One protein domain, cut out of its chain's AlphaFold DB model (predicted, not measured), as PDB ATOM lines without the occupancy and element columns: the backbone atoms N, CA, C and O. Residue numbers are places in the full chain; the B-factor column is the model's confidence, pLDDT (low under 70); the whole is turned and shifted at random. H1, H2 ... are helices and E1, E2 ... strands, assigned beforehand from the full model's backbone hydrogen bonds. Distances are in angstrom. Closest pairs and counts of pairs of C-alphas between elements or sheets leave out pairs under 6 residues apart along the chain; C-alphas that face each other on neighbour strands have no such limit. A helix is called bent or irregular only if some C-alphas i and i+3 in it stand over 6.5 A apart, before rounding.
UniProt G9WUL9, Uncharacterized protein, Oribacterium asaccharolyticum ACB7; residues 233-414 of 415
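What this domain is: This is residues 233 to 414 of the 415 residues of an uncharacterized protein of Oribacterium asaccharolyticum ACB7 (UniProt G9WUL9). A four-stranded sheet stands at one end, and two long helices, H4 and H9, run side by side and opposite ways from it toward a cluster of short helices, H6, H7 and H8, at the other end. H9 covers part of one face of the sheet with residues 393 to 403, while H1, H2 and H5 sit between the sheet and that cluster. The printed part has 182 residues, with nine named helices and four named strands in the order E1 E2 H1 H2 H3 E3 H4 H5 H6 H7 H8 H9 E4. The sheet, E2 E1 E4 E3, is antiparallel throughout, and the class is mixed, helices and strands. The whole is compact, with a radius of gyration of the C-alphas of 17.7 A and spans of 49 by 34 by 33 A.

Where its parts are: E1, residues 240 to 246, begins at C-alpha 240 (173.004, 115.357, 190.469) and is 17.7 A long. E2 is residues 269 to 272, H1 273 to 279, H2 281 to 286, H3 290 to 294 and E3 314 to 317. H4, residues 318 to 337, is 28.6 A long and ends at C-alpha 337 (156.223, 140.401, 181.319). H5 is residues 342 to 350 and irregular, with C-alphas 343 and 346 7.2 A apart. H6 is residues 353 to 356, H7 364 to 367 and H8 372 to 381. H9, residues 384 to 403, is 28.7 A long, and E4, residues 409 to 413, ends at C-alpha 413 (180.168, 119.783, 189.708).

How they stand to each other: E1 and E2 form a hairpin, with N 241 and O 271 2.8 A apart. Between the antiparallel neighbours E1 and E4, N 244 and O 411 are within hydrogen-bond range at 3.0 A, and between the antiparallel neighbours E4 and E3, N 316 and O 410 are within hydrogen-bond range at 2.9 A. H1, H4 and H9 on one face make two layers, a sheet and helices. H9 runs along E1 at 21 degrees on the local plane, at a height over the sheet of 10.0 A; H1 stands up from the sheet. H3 only grazes it, with Asn 293 and Leu 315 closest, their C-alphas 6.0 A apart. H4 and H9 touch at a shallow tilt of 21 degrees, closest at C-alphas 332 and 387, 5.7 A. H5, the hub, touches H2, closest at C-alphas 282 and 347, 6.0 A; it only just touches H1 and H4, with 3 pairs of C-alphas within 8 A each. H6 touches H8, closest at C-alphas 356 and 379, 5.7 A, and only just touches H7, with 3 pairs. Every O i to N i+4 pair is within hydrogen-bond range in H1, H2, H3, H4, H8 and H9, and 3 of 5 in H5; H6 and H7 are too short for one.

The domain as a whole: The C-alphas farthest apart, of Lys 262 and Asp 369, are 51.7 A apart. The printed part has no cut. The links E1 to E2 and H3 to E3 are long. Mean pLDDT of the printed part is 81.7; 39 residues are under 70, among them 248 to 267 and 295 to 305.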
ATOM      1  N   GLU A 233     168.809 119.301 199.380       82.62
ATOM      2  CA  GLU A 233     169.780 119.747 200.377       82.62
ATOM      3  C   GLU A 233     170.767 118.621 200.678       82.62
ATOM      4  O   GLU A 233     170.378 117.451 200.732       82.62
ATOM      5  N   GLY A 234     172.030 118.970 200.911       75.69
ATOM      6  CA  GLY A 234     173.072 117.993 201.216       75.69
ATOM      7  C   GLY A 234     173.693 117.386 199.960       75.69
ATOM      8  O   GLY A 234     173.953 118.086 198.986       75.69
ATOM      9  N   THR A 235     173.987 116.093 200.023       69.12
ATOM     10  CA  THR A 235     174.791 115.355 199.042       69.12
ATOM     11  C   THR A 235     174.186 113.984 198.714       69.12
ATOM     12  O   THR A 235     173.621 113.315 199.588       69.12
ATOM     13  N   ASP A 236     174.320 113.586 197.455       65.00
ATOM     14  CA  ASP A 236     173.928 112.321 196.836       65.00
ATOM     15  C   ASP A 236     174.925 112.076 195.690       65.00
ATOM     16  O   ASP A 236     175.287 113.008 194.976       65.00
ATOM     17  N   TYR A 237     175.401 110.841 195.549       57.69
ATOM     18  CA  TYR A 237     176.408 110.439 194.557       57.69
ATOM     19  C   TYR A 237     175.782 109.884 193.260       57.69
ATOM     20  O   TYR A 237     176.421 109.121 192.536       57.69
ATOM     21  N   SER A 238     174.513 110.208 193.004       67.50
ATOM     22  CA  SER A 238     173.764 109.839 191.793       67.50
ATOM     23  C   SER A 238     173.805 110.961 190.733       67.50
ATOM     24  O   SER A 238     174.721 111.770 190.759       67.50
ATOM     25  N   SER A 239     172.837 111.028 189.807       80.19
ATOM     26  CA  SER A 239     172.740 111.960 188.659       80.19
ATOM     27  C   SER A 239     172.486 113.442 189.011       80.19
ATOM     28  O   SER A 239     171.630 114.103 188.425       80.19
ATOM     29  N   TYR A 240     173.211 113.993 189.985       87.00
ATOM     30  CA  TYR A 240     173.004 115.357 190.469       87.00
ATOM     31  C   TYR A 240     174.234 116.234 190.280       87.00
ATOM     32  O   TYR A 240     175.364 115.833 190.548       87.00
ATOM     33  N   PHE A 241     173.993 117.496 189.934       88.31
ATOM     34  CA  PHE A 241     174.973 118.544 190.162       88.31
ATOM     35  C   PHE A 241     175.008 118.920 191.634       88.31
ATOM     36  O   PHE A 241     174.002 119.361 192.189       88.31
ATOM     37  N   MET A 242     176.187 118.842 192.237       86.75
ATOM     38  CA  MET A 242     176.471 119.448 193.527       86.75
ATOM     39  C   MET A 242     176.866 120.915 193.344       86.75
ATOM     40  O   MET A 242     177.758 121.254 192.561       86.75
ATOM     41  N   ILE A 243     176.212 121.785 194.108       90.06
ATOM     42  CA  ILE A 243     176.429 123.230 194.107       90.06
ATOM     43  C   ILE A 243     176.891 123.639 195.499       90.06
ATOM     44  O   ILE A 243     176.087 123.703 196.432       90.06
ATOM     45  N   VAL A 244     178.186 123.912 195.636       86.88
ATOM     46  CA  VAL A 244     178.848 124.072 196.940       86.88
ATOM     47  C   VAL A 244     179.675 125.360 196.995       86.88
ATOM     48  O   VAL A 244     180.300 125.727 195.998       86.88
ATOM     49  N   PRO A 245     179.715 126.088 198.124       87.06
ATOM     50  CA  PRO A 245     180.683 127.151 198.321       87.06
ATOM     51  C   PRO A 245     182.067 126.542 198.566       87.06
ATOM     52  O   PRO A 245     182.209 125.571 199.304       87.06
ATOM     53  N   THR A 246     183.093 127.096 197.922       80.56
ATOM     54  CA  THR A 246     184.469 126.600 198.029       80.56
ATOM     55  C   THR A 246     185.492 127.726 197.858       80.56
ATOM     56  O   THR A 246     185.144 128.881 197.590       80.56
ATOM     57  N   MET A 247     186.763 127.385 198.049       75.12
ATOM     58  CA  MET A 247     187.913 128.241 197.792       75.12
ATOM     59  C   MET A 247     188.624 127.787 196.523       75.12
ATOM     60  O   MET A 247     188.947 126.610 196.377       75.12
ATOM     61  N   ALA A 248     188.957 128.722 195.634       65.62
ATOM     62  CA  ALA A 248     189.678 128.415 194.399       65.62
ATOM     63  C   ALA A 248     191.077 127.798 194.635       65.62
ATOM     64  O   ALA A 248     191.635 127.197 193.721       65.62
ATOM     65  N   GLU A 249     191.654 127.959 195.834       61.00
ATOM     66  CA  GLU A 249     193.001 127.487 196.196       61.00
ATOM     67  C   GLU A 249     193.025 126.307 197.196       61.00
ATOM     68  O   GLU A 249     194.104 125.767 197.453       61.00
ATOM     69  N   GLU A 250     191.889 125.874 197.767       54.19
ATOM     70  CA  GLU A 250     191.868 124.724 198.696       54.19
ATOM     71  C   GLU A 250     192.023 123.375 197.975       54.19
ATOM     72  O   GLU A 250     191.886 123.310 196.756       54.19
ATOM     73  N   GLN A 251     192.417 122.342 198.743       46.66
ATOM     74  CA  GLN A 251     192.892 120.994 198.361       46.66
ATOM     75  C   GLN A 251     191.943 120.226 197.416       46.66
ATOM     76  O   GLN A 251     191.006 120.797 196.873       46.66
ATOM     77  N   GLU A 252     192.227 118.955 197.094       44.47
ATOM     78  CA  GLU A 252     191.246 118.093 196.408       44.47
ATOM     79  C   GLU A 252     189.850 118.391 196.975       44.47
ATOM     80  O   GLU A 252     189.716 118.536 198.194       44.47
ATOM     81  N   ILE A 253     188.833 118.533 196.111       47.00
ATOM     82  CA  ILE A 253     187.446 118.344 196.555       47.00
ATOM     83  C   ILE A 253     187.413 116.864 196.915       47.00
ATOM     84  O   ILE A 253     187.056 116.012 196.107       47.00
ATOM     85  N   ASP A 254     188.008 116.539 198.056       38.84
ATOM     86  CA  ASP A 254     188.106 115.191 198.521       38.84
ATOM     87  C   ASP A 254     186.657 114.828 198.793       38.84
ATOM     88  O   ASP A 254     185.932 115.535 199.496       38.84
ATOM     89  N   SER A 255     186.240 113.713 198.212       38.88
ATOM     90  CA  SER A 255     185.007 112.973 198.496       38.88
ATOM     91  C   SER A 255     184.731 112.728 199.999       38.88
ATOM     92  O   SER A 255     183.766 112.066 200.372       38.88
ATOM     93  N   SER A 256     185.584 113.254 200.877       35.84
ATOM     94  CA  SER A 256     185.541 113.232 202.325       35.84
ATOM     95  C   SER A 256     185.046 114.562 202.924       35.84
ATOM     96  O   SER A 256     185.570 115.037 203.934       35.84
ATOM     97  N   PHE A 257     183.968 115.153 202.386       38.38
ATOM     98  CA  PHE A 257     183.150 116.023 203.239       38.38
ATOM     99  C   PHE A 257     182.728 115.200 204.462       38.38
ATOM    100  O   PHE A 257     182.139 114.125 204.346       38.38
ATOM    101  N   SER A 258     183.133 115.652 205.650       37.09
ATOM    102  CA  SER A 258     182.882 114.932 206.893       37.09
ATOM    103  C   SER A 258     181.371 114.881 207.131       37.09
ATOM    104  O   SER A 258     180.725 115.910 207.295       37.09
ATOM    105  N   TRP A 259     180.796 113.677 207.133       42.56
ATOM    106  CA  TRP A 259     179.358 113.429 207.321       42.56
ATOM    107  C   TRP A 259     178.879 113.649 208.758       42.56
ATOM    108  O   TRP A 259     177.795 113.207 209.131       42.56
ATOM    109  N   GLU A 260     179.688 114.294 209.597       45.84
ATOM    110  CA  GLU A 260     179.269 114.634 210.944       45.84
ATOM    111  C   GLU A 260     178.099 115.626 210.866       45.84
ATOM    112  O   GLU A 260     178.147 116.600 210.112       45.84
ATOM    113  N   THR A 261     177.076 115.432 211.706       48.00
ATOM    114  CA  THR A 261     175.883 116.300 211.835       48.00
ATOM    115  C   THR A 261     176.183 117.814 211.824       48.00
ATOM    116  O   THR A 261     175.305 118.626 211.538       48.00
ATOM    117  N   LYS A 262     177.413 118.219 212.180       46.44
ATOM    118  CA  LYS A 262     177.871 119.614 212.222       46.44
ATOM    119  C   LYS A 262     178.068 120.251 210.829       46.44
ATOM    120  O   LYS A 262     177.882 121.461 210.725       46.44
ATOM    121  N   ASP A 263     178.389 119.464 209.797       50.00
ATOM    122  CA  ASP A 263     178.743 119.944 208.445       50.00
ATOM    123  C   ASP A 263     177.614 119.707 207.421       50.00
ATOM    124  O   ASP A 263     177.497 120.421 206.424       50.00
ATOM    125  N   TYR A 264     176.730 118.747 207.711       50.91
ATOM    126  CA  TYR A 264     175.673 118.249 206.824       50.91
ATOM    127  C   TYR A 264     174.717 119.326 206.275       50.91
ATOM    128  O   TYR A 264     174.209 119.222 205.164       50.91
ATOM    129  N   TYR A 265     174.494 120.397 207.040       51.41
ATOM    130  CA  TYR A 265     173.579 121.482 206.677       51.41
ATOM    131  C   TYR A 265     174.223 122.668 205.958       51.41
ATOM    132  O   TYR A 265     173.505 123.587 205.545       51.41
ATOM    133  N   GLN A 266     175.554 122.718 205.881       51.59
ATOM    134  CA  GLN A 266     176.240 123.986 205.634       51.59
ATOM    135  C   GLN A 266     176.703 124.182 204.193       51.59
ATOM    136  O   GLN A 266     176.760 125.329 203.755       51.59
ATOM    137  N   ASN A 267     176.948 123.120 203.421       64.75
ATOM    138  CA  ASN A 267     177.893 123.269 202.313       64.75
ATOM    139  C   ASN A 267     177.368 122.918 200.919       64.75
ATOM    140  O   ASN A 267     178.158 122.978 199.988       64.75
ATOM    141  N   GLY A 268     176.089 122.590 200.709       80.50
ATOM    142  CA  GLY A 268     175.648 122.288 199.345       80.50
ATOM    143  C   GLY A 268     174.155 122.139 199.120       80.50
ATOM    144  O   GLY A 268     173.408 121.769 200.026       80.50
ATOM    145  N   ILE A 269     173.750 122.422 197.884       89.12
ATOM    146  CA  ILE A 269     172.470 121.996 197.309       89.12
ATOM    147  C   ILE A 269     172.734 121.136 196.079       89.12
ATOM    148  O   ILE A 269     173.810 121.204 195.484       89.12
ATOM    149  N   MET A 270     171.727 120.371 195.684       89.50
ATOM    150  CA  MET A 270     171.758 119.517 194.513       89.50
ATOM    151  C   MET A 270     170.566 119.763 193.611       89.50
ATOM    152  O   MET A 270     169.461 120.050 194.082       89.50
ATOM    153  N   ILE A 271     170.810 119.638 192.314       92.38
ATOM    154  CA  ILE A 271     169.812 119.764 191.255       92.38
ATOM    155  C   ILE A 271     170.116 118.667 190.235       92.38
ATOM    156  O   ILE A 271     171.287 118.379 189.988       92.38
ATOM    157  N   GLU A 272     169.080 118.011 189.719       90.56
ATOM    158  CA  GLU A 272     169.224 116.903 188.768       90.56
ATOM    159  C   GLU A 272     169.957 117.379 187.496       90.56
ATOM    160  O   GLU A 272     169.875 118.551 187.118       90.56
ATOM    161  N   GLU A 273     170.750 116.509 186.875       89.12
ATOM    162  CA  GLU A 273     171.566 116.826 185.697       89.12
ATOM    163  C   GLU A 273     170.775 117.483 184.552       89.12
ATOM    164  O   GLU A 273     171.172 118.546 184.050       89.12
ATOM    165  N   ASP A 274     169.648 116.892 184.157       90.00
ATOM    166  CA  ASP A 274     168.800 117.386 183.073       90.00
ATOM    167  C   ASP A 274     168.089 118.694 183.458       90.00
ATOM    168  O   ASP A 274     167.851 119.553 182.593       90.00
ATOM    169  N   ASP A 275     167.838 118.911 184.754       92.81
ATOM    170  CA  ASP A 275     167.305 120.167 185.287       92.81
ATOM    171  C   ASP A 275     168.348 121.292 185.181       92.81
ATOM    172  O   ASP A 275     168.056 122.385 184.682       92.81
ATOM    173  N   VAL A 276     169.597 121.045 185.597       93.38
ATOM    174  CA  VAL A 276     170.685 122.031 185.457       93.38
ATOM    175  C   VAL A 276     170.915 122.357 183.989       93.38
ATOM    176  O   VAL A 276     171.065 123.531 183.631       93.38
ATOM    177  N   LYS A 277     170.895 121.344 183.127       91.69
ATOM    178  CA  LYS A 277     171.019 121.534 181.687       91.69
ATOM    179  C   LYS A 277     169.903 122.416 181.135       91.69
ATOM    180  O   LYS A 277     170.189 123.401 180.463       91.69
ATOM    181  N   SER A 278     168.653 122.106 181.461       93.12
ATOM    182  CA  SER A 278     167.497 122.810 180.901       93.12
ATOM    183  C   SER A 278     167.337 124.232 181.445       93.12
ATOM    184  O   SER A 278     166.898 125.120 180.718       93.12
ATOM    185  N   PHE A 279     167.675 124.471 182.716       96.56
ATOM    186  CA  PHE A 279     167.361 125.736 183.389       96.56
ATOM    187  C   PHE A 279     168.582 126.595 183.738       96.56
ATOM    188  O   PHE A 279     168.444 127.806 183.902       96.56
ATOM    189  N   LEU A 280     169.785 126.027 183.857       96.56
ATOM    190  CA  LEU A 280     170.962 126.761 184.341       96.56
ATOM    191  C   LEU A 280     172.093 126.882 183.314       96.56
ATOM    192  O   LEU A 280     172.837 127.861 183.391       96.56
ATOM    193  N   PHE A 281     172.221 125.979 182.333       94.25
ATOM    194  CA  PHE A 281     173.348 126.002 181.382       94.25
ATOM    195  C   PHE A 281     173.486 127.330 180.637       94.25
ATOM    196  O   PHE A 281     174.604 127.830 180.538       94.25
ATOM    197  N   TYR A 282     172.385 127.956 180.206       95.50
ATOM    198  CA  TYR A 282     172.423 129.296 179.602       95.50
ATOM    199  C   TYR A 282     173.251 130.290 180.442       95.50
ATOM    200  O   TYR A 282     174.163 130.952 179.940       95.50
ATOM    201  N   PHE A 283     172.982 130.355 181.749       97.44
ATOM    202  CA  PHE A 283     173.676 131.252 182.672       97.44
ATOM    203  C   PHE A 283     175.093 130.763 182.985       97.44
ATOM    204  O   PHE A 283     176.045 131.547 182.962       97.44
ATOM    205  N   LEU A 284     175.244 129.464 183.241       95.56
ATOM    206  CA  LEU A 284     176.519 128.854 183.597       95.56
ATOM    207  C   LEU A 284     177.558 129.019 182.479       95.56
ATOM    208  O   LEU A 284     178.683 129.437 182.761       95.56
ATOM    209  N   TYR A 285     177.184 128.793 181.218       93.88
ATOM    210  CA  TYR A 285     178.055 129.029 180.066       93.88
ATOM    211  C   TYR A 285     178.413 130.507 179.908       93.88
ATOM    212  O   TYR A 285     179.577 130.840 179.679       93.88
ATOM    213  N   LYS A 286     177.430 131.406 180.041       95.56
ATOM    214  CA  LYS A 286     177.626 132.849 179.853       95.56
ATOM    215  C   LYS A 286     178.631 133.443 180.841       95.56
ATOM    216  O   LYS A 286     179.427 134.303 180.469       95.56
ATOM    217  N   TYR A 287     178.585 132.991 182.091       96.38
ATOM    218  CA  TYR A 287     179.419 133.505 183.179       96.38
ATOM    219  C   TYR A 287     180.685 132.677 183.434       96.38
ATOM    220  O   TYR A 287     181.436 132.990 184.360       96.38
ATOM    221  N   PHE A 288     180.947 131.639 182.637       93.12
ATOM    222  CA  PHE A 288     182.138 130.811 182.797       93.12
ATOM    223  C   PHE A 288     183.415 131.594 182.456       93.12
ATOM    224  O   PHE A 288     183.686 131.931 181.299       93.12
ATOM    225  N   ASP A 289     184.240 131.853 183.473       90.75
ATOM    226  CA  ASP A 289     185.531 132.520 183.318       90.75
ATOM    227  C   ASP A 289     186.659 131.484 183.210       90.75
ATOM    228  O   ASP A 289     187.080 130.867 184.195       90.75
ATOM    229  N   LYS A 290     187.183 131.326 181.990       87.31
ATOM    230  CA  LYS A 290     188.310 130.429 181.700       87.31
ATOM    231  C   LYS A 290     189.566 130.783 182.488       87.31
ATOM    232  O   LYS A 290     190.306 129.884 182.868       87.31
ATOM    233  N   ASP A 291     189.855 132.063 182.701       85.19
ATOM    234  CA  ASP A 291     191.070 132.482 183.401       85.19
ATOM    235  C   ASP A 291     190.936 132.299 184.916       85.19
ATOM    236  O   ASP A 291     191.918 131.960 185.578       85.19
ATOM    237  N   TYR A 292     189.723 132.438 185.461       83.62
ATOM    238  CA  TYR A 292     189.437 132.077 186.850       83.62
ATOM    239  C   TYR A 292     189.617 130.572 187.084       83.62
ATOM    240  O   TYR A 292     190.352 130.175 187.987       83.62
ATOM    241  N   ASN A 293     189.027 129.739 186.220       82.00
ATOM    242  CA  ASN A 293     189.083 128.278 186.327       82.00
ATOM    243  C   ASN A 293     190.487 127.704 186.038       82.00
ATOM    244  O   ASN A 293     190.850 126.663 186.577       82.00
ATOM    245  N   LYS A 294     191.348 128.419 185.292       75.44
ATOM    246  CA  LYS A 294     192.778 128.069 185.135       75.44
ATOM    247  C   LYS A 294     193.553 127.991 186.435       75.44
ATOM    248  O   LYS A 294     194.499 127.217 186.499       75.44
ATOM    249  N   LYS A 295     193.161 128.742 187.464       67.12
ATOM    250  CA  LYS A 295     193.805 128.651 188.783       67.12
ATOM    251  C   LYS A 295     193.671 127.255 189.400       67.12
ATOM    252  O   LYS A 295     194.502 126.873 190.212       67.12
ATOM    253  N   TYR A 296     192.656 126.504 188.977       61.78
ATOM    254  CA  TYR A 296     192.384 125.138 189.411       61.78
ATOM    255  C   TYR A 296     192.984 124.075 188.472       61.78
ATOM    256  O   TYR A 296     193.211 122.936 188.872       61.78
ATOM    257  N   ALA A 297     193.272 124.459 187.224       55.00
ATOM    258  CA  ALA A 297     193.655 123.566 186.132       55.00
ATOM    259  C   ALA A 297     195.091 123.022 186.199       55.00
ATOM    260  O   ALA A 297     195.419 122.112 185.445       55.00
ATOM    261  N   ASP A 298     195.931 123.485 187.133       52.69
ATOM    262  CA  ASP A 298     197.256 122.886 187.393       52.69
ATOM    263  C   ASP A 298     197.170 121.421 187.908       52.69
ATOM    264  O   ASP A 298     198.193 120.797 188.199       52.69
ATOM    265  N   ARG A 299     195.954 120.860 188.018       53.88
ATOM    266  CA  ARG A 299     195.652 119.485 188.443       53.88
ATOM    267  C   ARG A 299     195.494 118.484 187.289       53.88
ATOM    268  O   ARG A 299     195.712 117.299 187.532       53.88
ATOM    269  N   ASP A 300     195.204 118.927 186.060       51.50
ATOM    270  CA  ASP A 300     195.190 118.051 184.877       51.50
ATOM    271  C   ASP A 300     196.364 118.390 183.935       51.50
ATOM    272  O   ASP A 300     196.375 119.443 183.293       51.50
ATOM    273  N   PRO A 301     197.378 117.510 183.811       44.16
ATOM    274  CA  PRO A 301     198.522 117.733 182.933       44.16
ATOM    275  C   PRO A 301     198.194 117.700 181.427       44.16
ATOM    276  O   PRO A 301     199.117 117.891 180.626       44.16
ATOM    277  N   TYR A 302     196.939 117.455 181.021       50.03
ATOM    278  CA  TYR A 302     196.563 117.268 179.618       50.03
ATOM    279  C   TYR A 302     195.473 118.192 179.050       50.03
ATOM    280  O   TYR A 302     195.356 118.188 177.820       50.03
ATOM    281  N   ASP A 303     194.734 119.003 179.828       55.03
ATOM    282  CA  ASP A 303     193.537 119.678 179.285       55.03
ATOM    283  C   ASP A 303     193.504 121.221 179.308       55.03
ATOM    284  O   ASP A 303     194.053 121.935 180.148       55.03
ATOM    285  N   SER A 304     192.840 121.737 178.276       56.94
ATOM    286  CA  SER A 304     192.474 123.127 178.064       56.94
ATOM    287  C   SER A 304     191.261 123.495 178.914       56.94
ATOM    288  O   SER A 304     190.207 122.892 178.770       56.94
ATOM    289  N   VAL A 305     191.370 124.541 179.736       66.25
ATOM    290  CA  VAL A 305     190.249 125.006 180.571       66.25
ATOM    291  C   VAL A 305     189.037 125.387 179.726       66.25
ATOM    292  O   VAL A 305     189.056 126.367 178.963       66.25
ATOM    293  N   ARG A 306     187.978 124.599 179.881       77.62
ATOM    294  CA  ARG A 306     186.686 124.720 179.208       77.62
ATOM    295  C   ARG A 306     185.569 124.462 180.217       77.62
ATOM    296  O   ARG A 306     185.838 123.989 181.311       77.62
ATOM    297  N   PHE A 307     184.357 124.865 179.854       81.00
ATOM    298  CA  PHE A 307     183.177 124.547 180.647       81.00
ATOM    299  C   PHE A 307     182.943 123.040 180.573       81.00
ATOM    300  O   PHE A 307     182.961 122.485 179.470       81.00
ATOM    301  N   GLU A 308     182.725 122.413 181.719       78.69
ATOM    302  CA  GLU A 308     182.599 120.964 181.831       78.69
ATOM    303  C   GLU A 308     181.171 120.610 182.230       78.69
ATOM    304  O   GLU A 308     180.636 121.095 183.220       78.69
ATOM    305  N   SER A 309     180.500 119.818 181.400       75.31
ATOM    306  CA  SER A 309     179.059 119.575 181.560       75.31
ATOM    307  C   SER A 309     178.726 118.466 182.557       75.31
ATOM    308  O   SER A 309     177.547 118.234 182.776       75.31
ATOM    309  N   TYR A 310     179.729 117.781 183.119       64.50
ATOM    310  CA  TYR A 310     179.535 116.584 183.944       64.50
ATOM    311  C   TYR A 310     180.550 116.543 185.092       64.50
ATOM    312  O   TYR A 310     180.281 117.067 186.158       64.50
ATOM    313  N   LEU A 311     181.751 116.013 184.873       66.06
ATOM    314  CA  LEU A 311     182.623 115.591 185.974       66.06
ATOM    315  C   LEU A 311     183.430 116.717 186.628       66.06
ATOM    316  O   LEU A 311     183.622 116.729 187.840       66.06
ATOM    317  N   ASP A 312     183.954 117.636 185.823       70.56
ATOM    318  CA  ASP A 312     184.914 118.612 186.321       70.56
ATOM    319  C   ASP A 312     184.217 119.855 186.897       70.56
ATOM    320  O   ASP A 312     183.204 120.325 186.363       70.56
ATOM    321  N   PRO A 313     184.765 120.432 187.982       78.44
ATOM    322  CA  PRO A 313     184.144 121.552 188.666       78.44
ATOM    323  C   PRO A 313     184.174 122.819 187.808       78.44
ATOM    324  O   PRO A 313     185.232 123.275 187.367       78.44
ATOM    325  N   ASN A 314     183.017 123.464 187.669       86.25
ATOM    326  CA  ASN A 314     182.912 124.824 187.153       86.25
ATOM    327  C   ASN A 314     182.864 125.804 188.326       86.25
ATOM    328  O   ASN A 314     181.906 125.824 189.105       86.25
ATOM    329  N   LEU A 315     183.897 126.635 188.451       88.12
ATOM    330  CA  LEU A 315     184.026 127.613 189.524       88.12
ATOM    331  C   LEU A 315     183.542 128.991 189.083       88.12
ATOM    332  O   LEU A 315     183.972 129.536 188.061       88.12
ATOM    333  N   TYR A 316     182.727 129.602 189.935       92.81
ATOM    334  CA  TYR A 316     182.200 130.944 189.748       92.81
ATOM    335  C   TYR A 316     182.495 131.788 190.976       92.81
ATOM    336  O   TYR A 316     181.948 131.560 192.056       92.81
ATOM    337  N   SER A 317     183.358 132.792 190.818       93.25
ATOM    338  CA  SER A 317     183.649 133.743 191.898       93.25
ATOM    339  C   SER A 317     182.366 134.374 192.449       93.25
ATOM    340  O   SER A 317     181.399 134.590 191.716       93.25
ATOM    341  N   TYR A 318     182.351 134.738 193.731       94.62
ATOM    342  CA  TYR A 318     181.187 135.395 194.339       94.62
ATOM    343  C   TYR A 318     180.702 136.650 193.590       94.62
ATOM    344  O   TYR A 318     179.487 136.824 193.473       94.62
ATOM    345  N   PRO A 319     181.575 137.529 193.056       96.19
ATOM    346  CA  PRO A 319     181.139 138.610 192.175       96.19
ATOM    347  C   PRO A 319     180.408 138.111 190.921       96.19
ATOM    348  O   PRO A 319     179.329 138.614 190.627       96.19
ATOM    349  N   ALA A 320     180.945 137.103 190.226       96.94
ATOM    350  CA  ALA A 320     180.306 136.536 189.036       96.94
ATOM    351  C   ALA A 320     178.950 135.896 189.370       96.94
ATOM    352  O   ALA A 320     177.972 136.144 188.670       96.94
ATOM    353  N   MET A 321     178.861 135.158 190.482       97.50
ATOM    354  CA  MET A 321     177.596 134.587 190.948       97.50
ATOM    355  C   MET A 321     176.556 135.658 191.259       97.50
ATOM    356  O   MET A 321     175.404 135.505 190.876       97.50
ATOM    357  N   LYS A 322     176.925 136.769 191.906       98.00
ATOM    358  CA  LYS A 322     175.969 137.857 192.182       98.00
ATOM    359  C   LYS A 322     175.366 138.428 190.901       98.00
ATOM    360  O   LYS A 322     174.155 138.621 190.858       98.00
ATOM    361  N   GLU A 323     176.186 138.655 189.879       98.50
ATOM    362  CA  GLU A 323     175.714 139.129 188.574       98.50
ATOM    363  C   GLU A 323     174.838 138.081 187.876       98.50
ATOM    364  O   GLU A 323     173.769 138.419 187.376       98.50
ATOM    365  N   MET A 324     175.232 136.804 187.912       98.56
ATOM    366  CA  MET A 324     174.446 135.700 187.354       98.56
ATOM    367  C   MET A 324     173.063 135.595 188.009       98.56
ATOM    368  O   MET A 324     172.058 135.502 187.313       98.56
ATOM    369  N   LEU A 325     172.987 135.668 189.342       98.62
ATOM    370  CA  LEU A 325     171.720 135.609 190.075       98.62
ATOM    371  C   LEU A 325     170.818 136.819 189.784       98.62
ATOM    372  O   LEU A 325     169.601 136.663 189.739       98.62
ATOM    373  N   LEU A 326     171.392 138.012 189.582       98.50
ATOM    374  CA  LEU A 326     170.638 139.193 189.142       98.50
ATOM    375  C   LEU A 326     170.101 139.017 187.718       98.50
ATOM    376  O   LEU A 326     168.968 139.407 187.438       98.50
ATOM    377  N   GLU A 327     170.885 138.415 186.822       98.38
ATOM    378  CA  GLU A 327     170.415 138.124 185.470       98.38
ATOM    379  C   GLU A 327     169.302 137.072 185.466       98.38
ATOM    380  O   GLU A 327     168.323 137.248 184.747       98.38
ATOM    381  N   ILE A 328     169.388 136.029 186.298       98.56
ATOM    382  CA  ILE A 328     168.308 135.042 186.455       98.56
ATOM    383  C   ILE A 328     167.000 135.734 186.862       98.56
ATOM    384  O   ILE A 328     165.958 135.479 186.259       98.56
ATOM    385  N   GLU A 329     167.039 136.649 187.836       98.56
ATOM    386  CA  GLU A 329     165.855 137.420 188.243       98.56
ATOM    387  C   GLU A 329     165.307 138.297 187.112       98.56
ATOM    388  O   GLU A 329     164.094 138.356 186.907       98.56
ATOM    389  N   GLU A 330     166.183 138.957 186.354       98.06
ATOM    390  CA  GLU A 330     165.772 139.798 185.228       98.06
ATOM    391  C   GLU A 330     165.164 138.973 184.088       98.06
ATOM    392  O   GLU A 330     164.128 139.348 183.537       98.06
ATOM    393  N   LYS A 331     165.749 137.816 183.756       97.94
ATOM    394  CA  LYS A 331     165.200 136.905 182.744       97.94
ATOM    395  C   LYS A 331     163.886 136.285 183.204       97.94
ATOM    396  O   LYS A 331     162.966 136.201 182.397       97.94
ATOM    397  N   ALA A 332     163.743 135.936 184.484       97.81
ATOM    398  CA  ALA A 332     162.469 135.496 185.051       97.81
ATOM    399  C   ALA A 332     161.390 136.592 184.938       97.81
ATOM    400  O   ALA A 332     160.271 136.323 184.498       97.81
ATOM    401  N   ARG A 333     161.733 137.851 185.244       97.62
ATOM    402  CA  ARG A 333     160.826 138.994 185.058       97.62
ATOM    403  C   ARG A 333     160.436 139.180 183.588       97.62
ATOM    404  O   ARG A 333     159.257 139.349 183.289       97.62
ATOM    405  N   LEU A 334     161.397 139.109 182.666       97.44
ATOM    406  CA  LEU A 334     161.137 139.212 181.227       97.44
ATOM    407  C   LEU A 334     160.281 138.050 180.705       97.44
ATOM    408  O   LEU A 334     159.349 138.302 179.950       97.44
ATOM    409  N   LEU A 335     160.521 136.807 181.136       96.94
ATOM    410  CA  LEU A 335     159.674 135.654 180.796       96.94
ATOM    411  C   LEU A 335     158.211 135.902 181.186       96.94
ATOM    412  O   LEU A 335     157.301 135.544 180.438       96.94
ATOM    413  N   GLN A 336     157.984 136.547 182.334       95.81
ATOM    414  CA  GLN A 336     156.649 136.873 182.827       95.81
ATOM    415  C   GLN A 336     155.999 138.062 182.096       95.81
ATOM    416  O   GLN A 336     154.798 138.031 181.819       95.81
ATOM    417  N   GLU A 337     156.757 139.124 181.816       96.31
ATOM    418  CA  GLU A 337     156.223 140.401 181.319       96.31
ATOM    419  C   GLU A 337     156.250 140.537 179.787       96.31
ATOM    420  O   GLU A 337     155.359 141.163 179.209       96.31
ATOM    421  N   ASP A 338     157.255 139.958 179.130       96.19
ATOM    422  CA  ASP A 338     157.543 140.104 177.700       96.19
ATOM    423  C   ASP A 338     158.175 138.820 177.129       96.19
ATOM    424  O   ASP A 338     159.329 138.789 176.711       96.19
ATOM    425  N   PHE A 339     157.410 137.725 177.109       94.56
ATOM    426  CA  PHE A 339     157.886 136.401 176.676       94.56
ATOM    427  C   PHE A 339     158.486 136.359 175.251       94.56
ATOM    428  O   PHE A 339     159.323 135.509 174.953       94.56
ATOM    429  N   GLU A 340     158.082 137.273 174.362       93.81
ATOM    430  CA  GLU A 340     158.613 137.351 172.989       93.81
ATOM    431  C   GLU A 340     159.846 138.257 172.869       93.81
ATOM    432  O   GLU A 340     160.286 138.568 171.756       93.81
ATOM    433  N   ASN A 341     160.409 138.701 173.994       95.44
ATOM    434  CA  ASN A 341     161.612 139.510 173.993       95.44
ATOM    435  C   ASN A 341     162.764 138.754 173.298       95.44
ATOM    436  O   ASN A 341     163.060 137.616 173.675       95.44
ATOM    437  N   PRO A 342     163.459 139.362 172.315       94.75
ATOM    438  CA  PRO A 342     164.543 138.697 171.596       94.75
ATOM    439  C   PRO A 342     165.677 138.194 172.495       94.75
ATOM    440  O   PRO A 342     166.366 137.245 172.134       94.75
ATOM    441  N   GLU A 343     165.872 138.797 173.670       93.94
ATOM    442  CA  GLU A 343     166.896 138.361 174.618       93.94
ATOM    443  C   GLU A 343     166.559 137.058 175.361       93.94
ATOM    444  O   GLU A 343     167.396 136.566 176.120       93.94
ATOM    445  N   LEU A 344     165.339 136.541 175.209       94.94
ATOM    446  CA  LEU A 344     164.899 135.280 175.805       94.94
ATOM    447  C   LEU A 344     165.031 134.097 174.845       94.94
ATOM    448  O   LEU A 344     164.817 132.974 175.281       94.94
ATOM    449  N   ILE A 345     165.355 134.325 173.566       92.81
ATOM    450  CA  ILE A 345     165.388 133.263 172.546       92.81
ATOM    451  C   ILE A 345     166.323 132.134 172.984       92.81
ATOM    452  O   ILE A 345     165.864 131.012 173.152       92.81
ATOM    453  N   GLU A 346     167.586 132.451 173.276       92.88
ATOM    454  CA  GLU A 346     168.583 131.453 173.688       92.88
ATOM    455  C   GLU A 346     168.193 130.736 174.990       92.88
ATOM    456  O   GLU A 346     168.377 129.533 175.103       92.88
ATOM    457  N   LEU A 347     167.601 131.447 175.956       94.38
ATOM    458  CA  LEU A 347     167.153 130.839 177.213       94.38
ATOM    459  C   LEU A 347     165.982 129.870 176.993       94.38
ATOM    460  O   LEU A 347     165.963 128.781 177.555       94.38
ATOM    461  N   ILE A 348     164.995 130.272 176.190       93.56
ATOM    462  CA  ILE A 348     163.825 129.442 175.888       93.56
ATOM    463  C   ILE A 348     164.238 128.234 175.045       93.56
ATOM    464  O   ILE A 348     163.643 127.174 175.197       93.56
ATOM    465  N   ASP A 349     165.238 128.358 174.172       90.12
ATOM    466  CA  ASP A 349     165.727 127.257 173.335       90.12
ATOM    467  C   ASP A 349     166.354 126.120 174.159       90.12
ATOM    468  O   ASP A 349     166.206 124.960 173.776       90.12
ATOM    469  N   GLU A 350     166.938 126.420 175.323       90.06
ATOM    470  CA  GLU A 350     167.475 125.408 176.249       90.06
ATOM    471  C   GLU A 350     166.389 124.666 177.049       90.06
ATOM    472  O   GLU A 350     166.623 123.560 177.536       90.06
ATOM    473  N   PHE A 351     165.170 125.210 177.160       92.31
ATOM    474  CA  PHE A 351     164.091 124.528 177.876       92.31
ATOM    475  C   PHE A 351     163.701 123.208 177.202       92.31
ATOM    476  O   PHE A 351     163.157 123.182 176.089       92.31
ATOM    477  N   SER A 352     163.878 122.105 177.933       88.31
ATOM    478  CA  SER A 352     163.238 120.840 177.590       88.31
ATOM    479  C   SER A 352     161.733 120.952 177.829       88.31
ATOM    480  O   SER A 352     161.262 121.251 178.926       88.31
ATOM    481  N   ILE A 353     160.954 120.729 176.771       87.94
ATOM    482  CA  ILE A 353     159.499 120.887 176.813       87.94
ATOM    483  C   ILE A 353     158.813 119.858 177.722       87.94
ATOM    484  O   ILE A 353     157.720 120.132 178.211       87.94
ATOM    485  N   SER A 354     159.446 118.711 177.987       86.50
ATOM    486  CA  SER A 354     158.897 117.675 178.868       86.50
ATOM    487  C   SER A 354     158.616 118.199 180.281       86.50
ATOM    488  O   SER A 354     157.628 117.788 180.874       86.50
ATOM    489  N   TYR A 355     159.381 119.184 180.767       87.38
ATOM    490  CA  TYR A 355     159.143 119.839 182.063       87.38
ATOM    491  C   TYR A 355     157.913 120.747 182.107       87.38
ATOM    492  O   TYR A 355     157.528 121.198 183.178       87.38
ATOM    493  N   PHE A 356     157.324 121.066 180.957       89.81
ATOM    494  CA  PHE A 356     156.150 121.936 180.835       89.81
ATOM    495  C   PHE A 356     154.895 121.140 180.454       89.81
ATOM    496  O   PHE A 356     153.891 121.716 180.029       89.81
ATOM    497  N   LEU A 357     154.971 119.814 180.557       86.19
ATOM    498  CA  LEU A 357     153.885 118.884 180.300       86.19
ATOM    499  C   LEU A 357     153.557 118.116 181.580       86.19
ATOM    500  O   LEU A 357     154.462 117.873 182.370       86.19
ATOM    501  N   PRO A 358     152.302 117.673 181.758       80.12
ATOM    502  CA  PRO A 358     151.979 116.672 182.769       80.12
ATOM    503  C   PRO A 358     152.867 115.434 182.623       80.12
ATOM    504  O   PRO A 358     153.202 115.052 181.494       80.12
ATOM    505  N   ASP A 359     153.186 114.784 183.740       72.75
ATOM    506  CA  ASP A 359     154.076 113.623 183.770       72.75
ATOM    507  C   ASP A 359     153.623 112.526 182.806       72.75
ATOM    508  O   ASP A 359     154.448 111.936 182.126       72.75
ATOM    509  N   GLU A 360     152.322 112.281 182.621       70.69
ATOM    510  CA  GLU A 360     151.836 111.241 181.696       70.69
ATOM    511  C   GLU A 360     152.183 111.524 180.227       70.69
ATOM    512  O   GLU A 360     152.136 110.630 179.376       70.69
ATOM    513  N   LEU A 361     152.514 112.777 179.922       78.69
ATOM    514  CA  LEU A 361     152.800 113.284 178.592       78.69
ATOM    515  C   LEU A 361     154.294 113.567 178.379       78.69
ATOM    516  O   LEU A 361     154.657 114.076 177.317       78.69
ATOM    517  N   TRP A 362     155.164 113.191 179.325       72.56
ATOM    518  CA  TRP A 362     156.606 113.482 179.295       72.56
ATOM    519  C   TRP A 362     157.295 113.058 177.986       72.56
ATOM    520  O   TRP A 362     158.207 113.735 177.509       72.56
ATOM    521  N   ASN A 363     156.832 111.958 177.378       73.00
ATOM    522  CA  ASN A 363     157.388 111.372 176.155       73.00
ATOM    523  C   ASN A 363     156.668 111.829 174.866       73.00
ATOM    524  O   ASN A 363     157.087 111.457 173.768       73.00
ATOM    525  N   LEU A 364     155.591 112.626 174.955       76.31
ATOM    526  CA  LEU A 364     154.899 113.164 173.770       76.31
ATOM    527  C   LEU A 364     155.822 113.933 172.810       76.31
ATOM    528  O   LEU A 364     155.687 113.725 171.603       76.31
ATOM    529  N   PRO A 365     156.774 114.765 173.275       73.69
ATOM    530  CA  PRO A 365     157.664 115.512 172.384       73.69
ATOM    531  C   PRO A 365     158.511 114.626 171.463       73.69
ATOM    532  O   PRO A 365     158.910 115.056 170.387       73.69
ATOM    533  N   HIS A 366     158.784 113.380 171.860       69.19
ATOM    534  CA  HIS A 366     159.510 112.415 171.030       69.19
ATOM    535  C   HIS A 366     158.603 111.671 170.038       69.19
ATOM    536  O   HIS A 366     159.095 110.997 169.132       69.19
ATOM    537  N   GLN A 367     157.285 111.759 170.219       66.38
ATOM    538  CA  GLN A 367     156.276 111.048 169.435       66.38
ATOM    539  C   GLN A 367     155.576 111.956 168.419       66.38
ATOM    540  O   GLN A 367     155.112 111.471 167.384       66.38
ATOM    541  N   GLU A 368     155.509 113.257 168.693       71.25
ATOM    542  CA  GLU A 368     154.843 114.244 167.853       71.25
ATOM    543  C   GLU A 368     155.834 115.256 167.265       71.25
ATOM    544  O   GLU A 368     156.716 115.768 167.945       71.25
ATOM    545  N   ASP A 369     155.661 115.579 165.982       71.50
ATOM    546  CA  ASP A 369     156.495 116.546 165.258       71.50
ATOM    547  C   ASP A 369     155.986 117.974 165.545       71.50
ATOM    548  O   ASP A 369     155.330 118.620 164.718       71.50
ATOM    549  N   TRP A 370     156.163 118.428 166.790       77.94
ATOM    550  CA  TRP A 370     155.715 119.751 167.225       77.94
ATOM    551  C   TRP A 370     156.525 120.854 166.551       77.94
ATOM    552  O   TRP A 370     157.752 120.870 166.586       77.94
ATOM    553  N   ASN A 371     155.824 121.821 165.957       82.00
ATOM    554  CA  ASN A 371     156.474 123.015 165.439       82.00
ATOM    555  C   ASN A 371     156.866 123.973 166.582       82.00
ATOM    556  O   ASN A 371     156.316 123.920 167.684       82.00
ATOM    557  N   GLU A 372     157.796 124.886 166.295       83.44
ATOM    558  CA  GLU A 372     158.330 125.826 167.293       83.44
ATOM    559  C   GLU A 372     157.241 126.699 167.940       83.44
ATOM    560  O   GLU A 372     157.291 127.000 169.129       83.44
ATOM    561  N   GLU A 373     156.201 127.058 167.184       85.94
ATOM    562  CA  GLU A 373     155.070 127.838 167.694       85.94
ATOM    563  C   GLU A 373     154.310 127.083 168.794       85.94
ATOM    564  O   GLU A 373     154.024 127.646 169.853       85.94
ATOM    565  N   LYS A 374     154.034 125.788 168.584       86.62
ATOM    566  CA  LYS A 374     153.362 124.948 169.578       86.62
ATOM    567  C   LYS A 374     154.237 124.728 170.811       86.62
ATOM    568  O   LYS A 374     153.722 124.800 171.927       86.62
ATOM    569  N   ARG A 375     155.543 124.517 170.615       88.31
ATOM    570  CA  ARG A 375     156.519 124.382 171.705       88.31
ATOM    571  C   ARG A 375     156.518 125.621 172.600       88.31
ATOM    572  O   ARG A 375     156.294 125.519 173.806       88.31
ATOM    573  N   ARG A 376     156.684 126.804 172.002       89.88
ATOM    574  CA  ARG A 376     156.682 128.085 172.723       89.88
ATOM    575  C   ARG A 376     155.353 128.358 173.418       89.88
ATOM    576  O   ARG A 376     155.358 128.883 174.527       89.88
ATOM    577  N   GLN A 377     154.228 127.975 172.811       91.38
ATOM    578  CA  GLN A 377     152.916 128.090 173.448       91.38
ATOM    579  C   GLN A 377     152.830 127.259 174.739       91.38
ATOM    580  O   GLN A 377     152.395 127.787 175.758       91.38
ATOM    581  N   ILE A 378     153.261 125.993 174.712       91.50
ATOM    582  CA  ILE A 378     153.222 125.099 175.884       91.50
ATOM    583  C   ILE A 378     154.093 125.646 177.016       91.50
ATOM    584  O   ILE A 378     153.635 125.734 178.154       91.50
ATOM    585  N   ILE A 379     155.320 126.069 176.692       92.69
ATOM    586  CA  ILE A 379     156.228 126.694 177.659       92.69
ATOM    587  C   ILE A 379     155.553 127.918 178.280       92.69
ATOM    588  O   ILE A 379     155.496 128.037 179.500       92.69
ATOM    589  N   ARG A 380     154.980 128.800 177.448       93.31
ATOM    590  CA  ARG A 380     154.307 130.028 177.889       93.31
ATOM    591  C   ARG A 380     153.145 129.761 178.845       93.31
ATOM    592  O   ARG A 380     152.981 130.491 179.820       93.31
ATOM    593  N   GLU A 381     152.334 128.749 178.554       93.31
ATOM    594  CA  GLU A 381     151.176 128.366 179.369       93.31
ATOM    595  C   GLU A 381     151.588 127.795 180.738       93.31
ATOM    596  O   GLU A 381     150.829 127.933 181.696       93.31
ATOM    597  N   ASN A 382     152.808 127.255 180.856       93.56
ATOM    598  CA  ASN A 382     153.315 126.582 182.056       93.56
ATOM    599  C   ASN A 382     154.574 127.246 182.651       93.56
ATOM    600  O   ASN A 382     155.310 126.632 183.421       93.56
ATOM    601  N   LEU A 383     154.813 128.533 182.356       94.25
ATOM    602  CA  LEU A 383     155.982 129.285 182.844       94.25
ATOM    603  C   LEU A 383     156.131 129.294 184.365       94.25
ATOM    604  O   LEU A 383     157.234 129.512 184.859       94.25
ATOM    605  N   GLY A 384     155.038 129.065 185.099       94.88
ATOM    606  CA  GLY A 384     155.048 128.992 186.558       94.88
ATOM    607  C   GLY A 384     156.140 128.070 187.103       94.88
ATOM    608  O   GLY A 384     156.756 128.429 188.096       94.88
ATOM    609  N   ILE A 385     156.445 126.971 186.408       94.62
ATOM    610  CA  ILE A 385     157.465 125.986 186.800       94.62
ATOM    611  C   ILE A 385     158.867 126.609 186.777       94.62
ATOM    612  O   ILE A 385     159.588 126.575 187.774       94.62
ATOM    613  N   ALA A 386     159.234 127.250 185.662       96.81
ATOM    614  CA  ALA A 386     160.528 127.911 185.506       96.81
ATOM    615  C   ALA A 386     160.671 129.121 186.445       96.81
ATOM    616  O   ALA A 386     161.708 129.311 187.077       96.81
ATOM    617  N   LEU A 387     159.620 129.941 186.550       97.25
ATOM    618  CA  LEU A 387     159.616 131.135 187.399       97.25
ATOM    619  C   LEU A 387     159.744 130.775 188.883       97.25
ATOM    620  O   LEU A 387     160.491 131.435 189.609       97.25
ATOM    621  N   ASP A 388     159.038 129.733 189.321       96.31
ATOM    622  CA  ASP A 388     159.144 129.207 190.677       96.31
ATOM    623  C   ASP A 388     160.555 128.674 190.965       96.31
ATOM    624  O   ASP A 388     161.189 129.097 191.938       96.31
ATOM    625  N   PHE A 389     161.088 127.827 190.078       97.50
ATOM    626  CA  PHE A 389     162.446 127.306 190.204       97.50
ATOM    627  C   PHE A 389     163.480 128.427 190.336       97.50
ATOM    628  O   PHE A 389     164.249 128.434 191.295       97.50
ATOM    629  N   TYR A 390     163.469 129.420 189.440       98.19
ATOM    630  CA  TYR A 390     164.415 130.535 189.498       98.19
ATOM    631  C   TYR A 390     164.300 131.341 190.791       98.19
ATOM    632  O   TYR A 390     165.321 131.693 191.389       98.19
ATOM    633  N   ALA A 391     163.080 131.601 191.268       96.69
ATOM    634  CA  ALA A 391     162.870 132.318 192.520       96.69
ATOM    635  C   ALA A 391     163.444 131.549 193.724       96.69
ATOM    636  O   ALA A 391     164.126 132.139 194.573       96.69
ATOM    637  N   ARG A 392     163.205 130.233 193.795       95.19
ATOM    638  CA  ARG A 392     163.743 129.369 194.856       95.19
ATOM    639  C   ARG A 392     165.259 129.226 194.749       95.19
ATOM    640  O   ARG A 392     165.948 129.435 195.749       95.19
ATOM    641  N   PHE A 393     165.783 128.982 193.549       96.81
ATOM    642  CA  PHE A 393     167.212 128.846 193.266       96.81
ATOM    643  C   PHE A 393     167.998 130.094 193.667       96.81
ATOM    644  O   PHE A 393     168.924 130.011 194.474       96.81
ATOM    645  N   VAL A 394     167.589 131.277 193.196       97.06
ATOM    646  CA  VAL A 394     168.275 132.539 193.512       97.06
ATOM    647  C   VAL A 394     168.280 132.807 195.014       97.06
ATOM    648  O   VAL A 394     169.322 133.137 195.590       97.06
ATOM    649  N   LYS A 395     167.126 132.639 195.673       93.69
ATOM    650  CA  LYS A 395     167.017 132.787 197.129       93.69
ATOM    651  C   LYS A 395     167.971 131.831 197.845       93.69
ATOM    652  O   LYS A 395     168.609 132.224 198.824       93.69
ATOM    653  N   ARG A 396     168.069 130.593 197.365       91.81
ATOM    654  CA  ARG A 396     168.858 129.540 197.992       91.81
ATOM    655  C   ARG A 396     170.360 129.749 197.827       91.81
ATOM    656  O   ARG A 396     171.074 129.738 198.827       91.81
ATOM    657  N   VAL A 397     170.832 130.048 196.618       93.69
ATOM    658  CA  VAL A 397     172.257 130.312 196.359       93.69
ATOM    659  C   VAL A 397     172.740 131.555 197.115       93.69
ATOM    660  O   VAL A 397     173.831 131.541 197.681       93.69
ATOM    661  N   ARG A 398     171.918 132.610 197.233       93.81
ATOM    662  CA  ARG A 398     172.261 133.769 198.083       93.81
ATOM    663  C   ARG A 398     172.474 133.372 199.538       93.81
ATOM    664  O   ARG A 398     173.467 133.780 200.132       93.81
ATOM    665  N   LYS A 399     171.586 132.542 200.094       89.44
ATOM    666  CA  LYS A 399     171.729 132.030 201.464       89.44
ATOM    667  C   LYS A 399     172.992 131.179 201.634       89.44
ATOM    668  O   LYS A 399     173.663 131.329 202.651       89.44
ATOM    669  N   LEU A 400     173.343 130.344 200.651       87.88
ATOM    670  CA  LEU A 400     174.611 129.596 200.629       87.88
ATOM    671  C   LEU A 400     175.829 130.532 200.710       87.88
ATOM    672  O   LEU A 400     176.705 130.329 201.550       87.88
ATOM    673  N   MET A 401     175.850 131.587 199.891       90.88
ATOM    674  CA  MET A 401     176.934 132.578 199.868       90.88
ATOM    675  C   MET A 401     177.017 133.403 201.161       90.88
ATOM    676  O   MET A 401     178.103 133.678 201.657       90.88
ATOM    677  N   GLU A 402     175.878 133.817 201.723       89.81
ATOM    678  CA  GLU A 402     175.822 134.597 202.969       89.81
ATOM    679  C   GLU A 402     176.365 133.825 204.177       89.81
ATOM    680  O   GLU A 402     176.909 134.425 205.106       89.81
ATOM    681  N   ARG A 403     176.211 132.498 204.171       83.56
ATOM    682  CA  ARG A 403     176.625 131.608 205.263       83.56
ATOM    683  C   ARG A 403     178.071 131.149 205.157       83.56
ATOM    684  O   ARG A 403     178.622 130.727 206.170       83.56
ATOM    685  N   SER A 404     178.674 131.286 203.980       85.12
ATOM    686  CA  SER A 404     180.043 130.854 203.698       85.12
ATOM    687  C   SER A 404     180.930 132.058 203.354       85.12
ATOM    688  O   SER A 404     181.487 132.123 202.262       85.12
ATOM    689  N   PRO A 405     181.062 133.061 204.252       84.56
ATOM    690  CA  PRO A 405     181.801 134.290 203.954       84.56
ATOM    691  C   PRO A 405     183.303 134.058 203.750       84.56
ATOM    692  O   PRO A 405     183.975 134.931 203.202       84.56
ATOM    693  N   ASP A 406     183.807 132.914 204.214       83.56
ATOM    694  CA  ASP A 406     185.204 132.511 204.092       83.56
ATOM    695  C   ASP A 406     185.506 131.821 202.751       83.56
ATOM    696  O   ASP A 406     186.676 131.637 202.441       83.56
ATOM    697  N   SER A 407     184.485 131.480 201.953       85.06
ATOM    698  CA  SER A 407     184.618 130.965 200.584       85.06
ATOM    699  C   SER A 407     184.734 132.106 199.562       85.06
ATOM    700  O   SER A 407     184.220 133.207 199.776       85.06
ATOM    701  N   ASP A 408     185.365 131.850 198.412       85.69
ATOM    702  CA  ASP A 408     185.559 132.853 197.351       85.69
ATOM    703  C   ASP A 408     184.767 132.562 196.062       85.69
ATOM    704  O   ASP A 408     184.571 133.462 195.230       85.69
ATOM    705  N   CYS A 409     184.254 131.338 195.912       88.00
ATOM    706  CA  CYS A 409     183.464 130.910 194.766       88.00
ATOM    707  C   CYS A 409     182.371 129.895 195.121       88.00
ATOM    708  O   CYS A 409     182.334 129.318 196.207       88.00
ATOM    709  N   ILE A 410     181.442 129.721 194.183       90.94
ATOM    710  CA  ILE A 410     180.520 128.587 194.132       90.94
ATOM    711  C   ILE A 410     181.033 127.629 193.056       90.94
ATOM    712  O   ILE A 410     181.366 128.056 191.949       90.94
ATOM    713  N   CYS A 411     181.093 126.351 193.395       87.56
ATOM    714  CA  CYS A 411     181.433 125.254 192.505       87.56
ATOM    715  C   CYS A 411     180.158 124.542 192.059       87.56
ATOM    716  O   CYS A 411     179.335 124.193 192.902       87.56
ATOM    717  N   PHE A 412     180.036 124.308 190.755       89.81
ATOM    718  CA  PHE A 412     179.050 123.419 190.146       89.81
ATOM    719  C   PHE A 412     179.799 122.215 189.590       89.81
ATOM    720  O   PHE A 412     180.579 122.365 188.650       89.81
ATOM    721  N   THR A 413     179.573 121.043 190.168       82.00
ATOM    722  CA  THR A 413     180.168 119.783 189.708       82.00
ATOM    723  C   THR A 413     179.046 118.789 189.485       82.00
ATOM    724  O   THR A 413     178.209 118.620 190.367       82.00
ATOM    725  N   GLY A 414     178.977 118.212 188.295       75.56
ATOM    726  CA  GLY A 414     178.028 117.154 187.967       75.56
ATOM    727  C   GLY A 414     178.494 115.783 188.475       75.56
ATOM    728  O   GLY A 414     179.512 115.706 189.177       75.56
TER     729      GLY A 414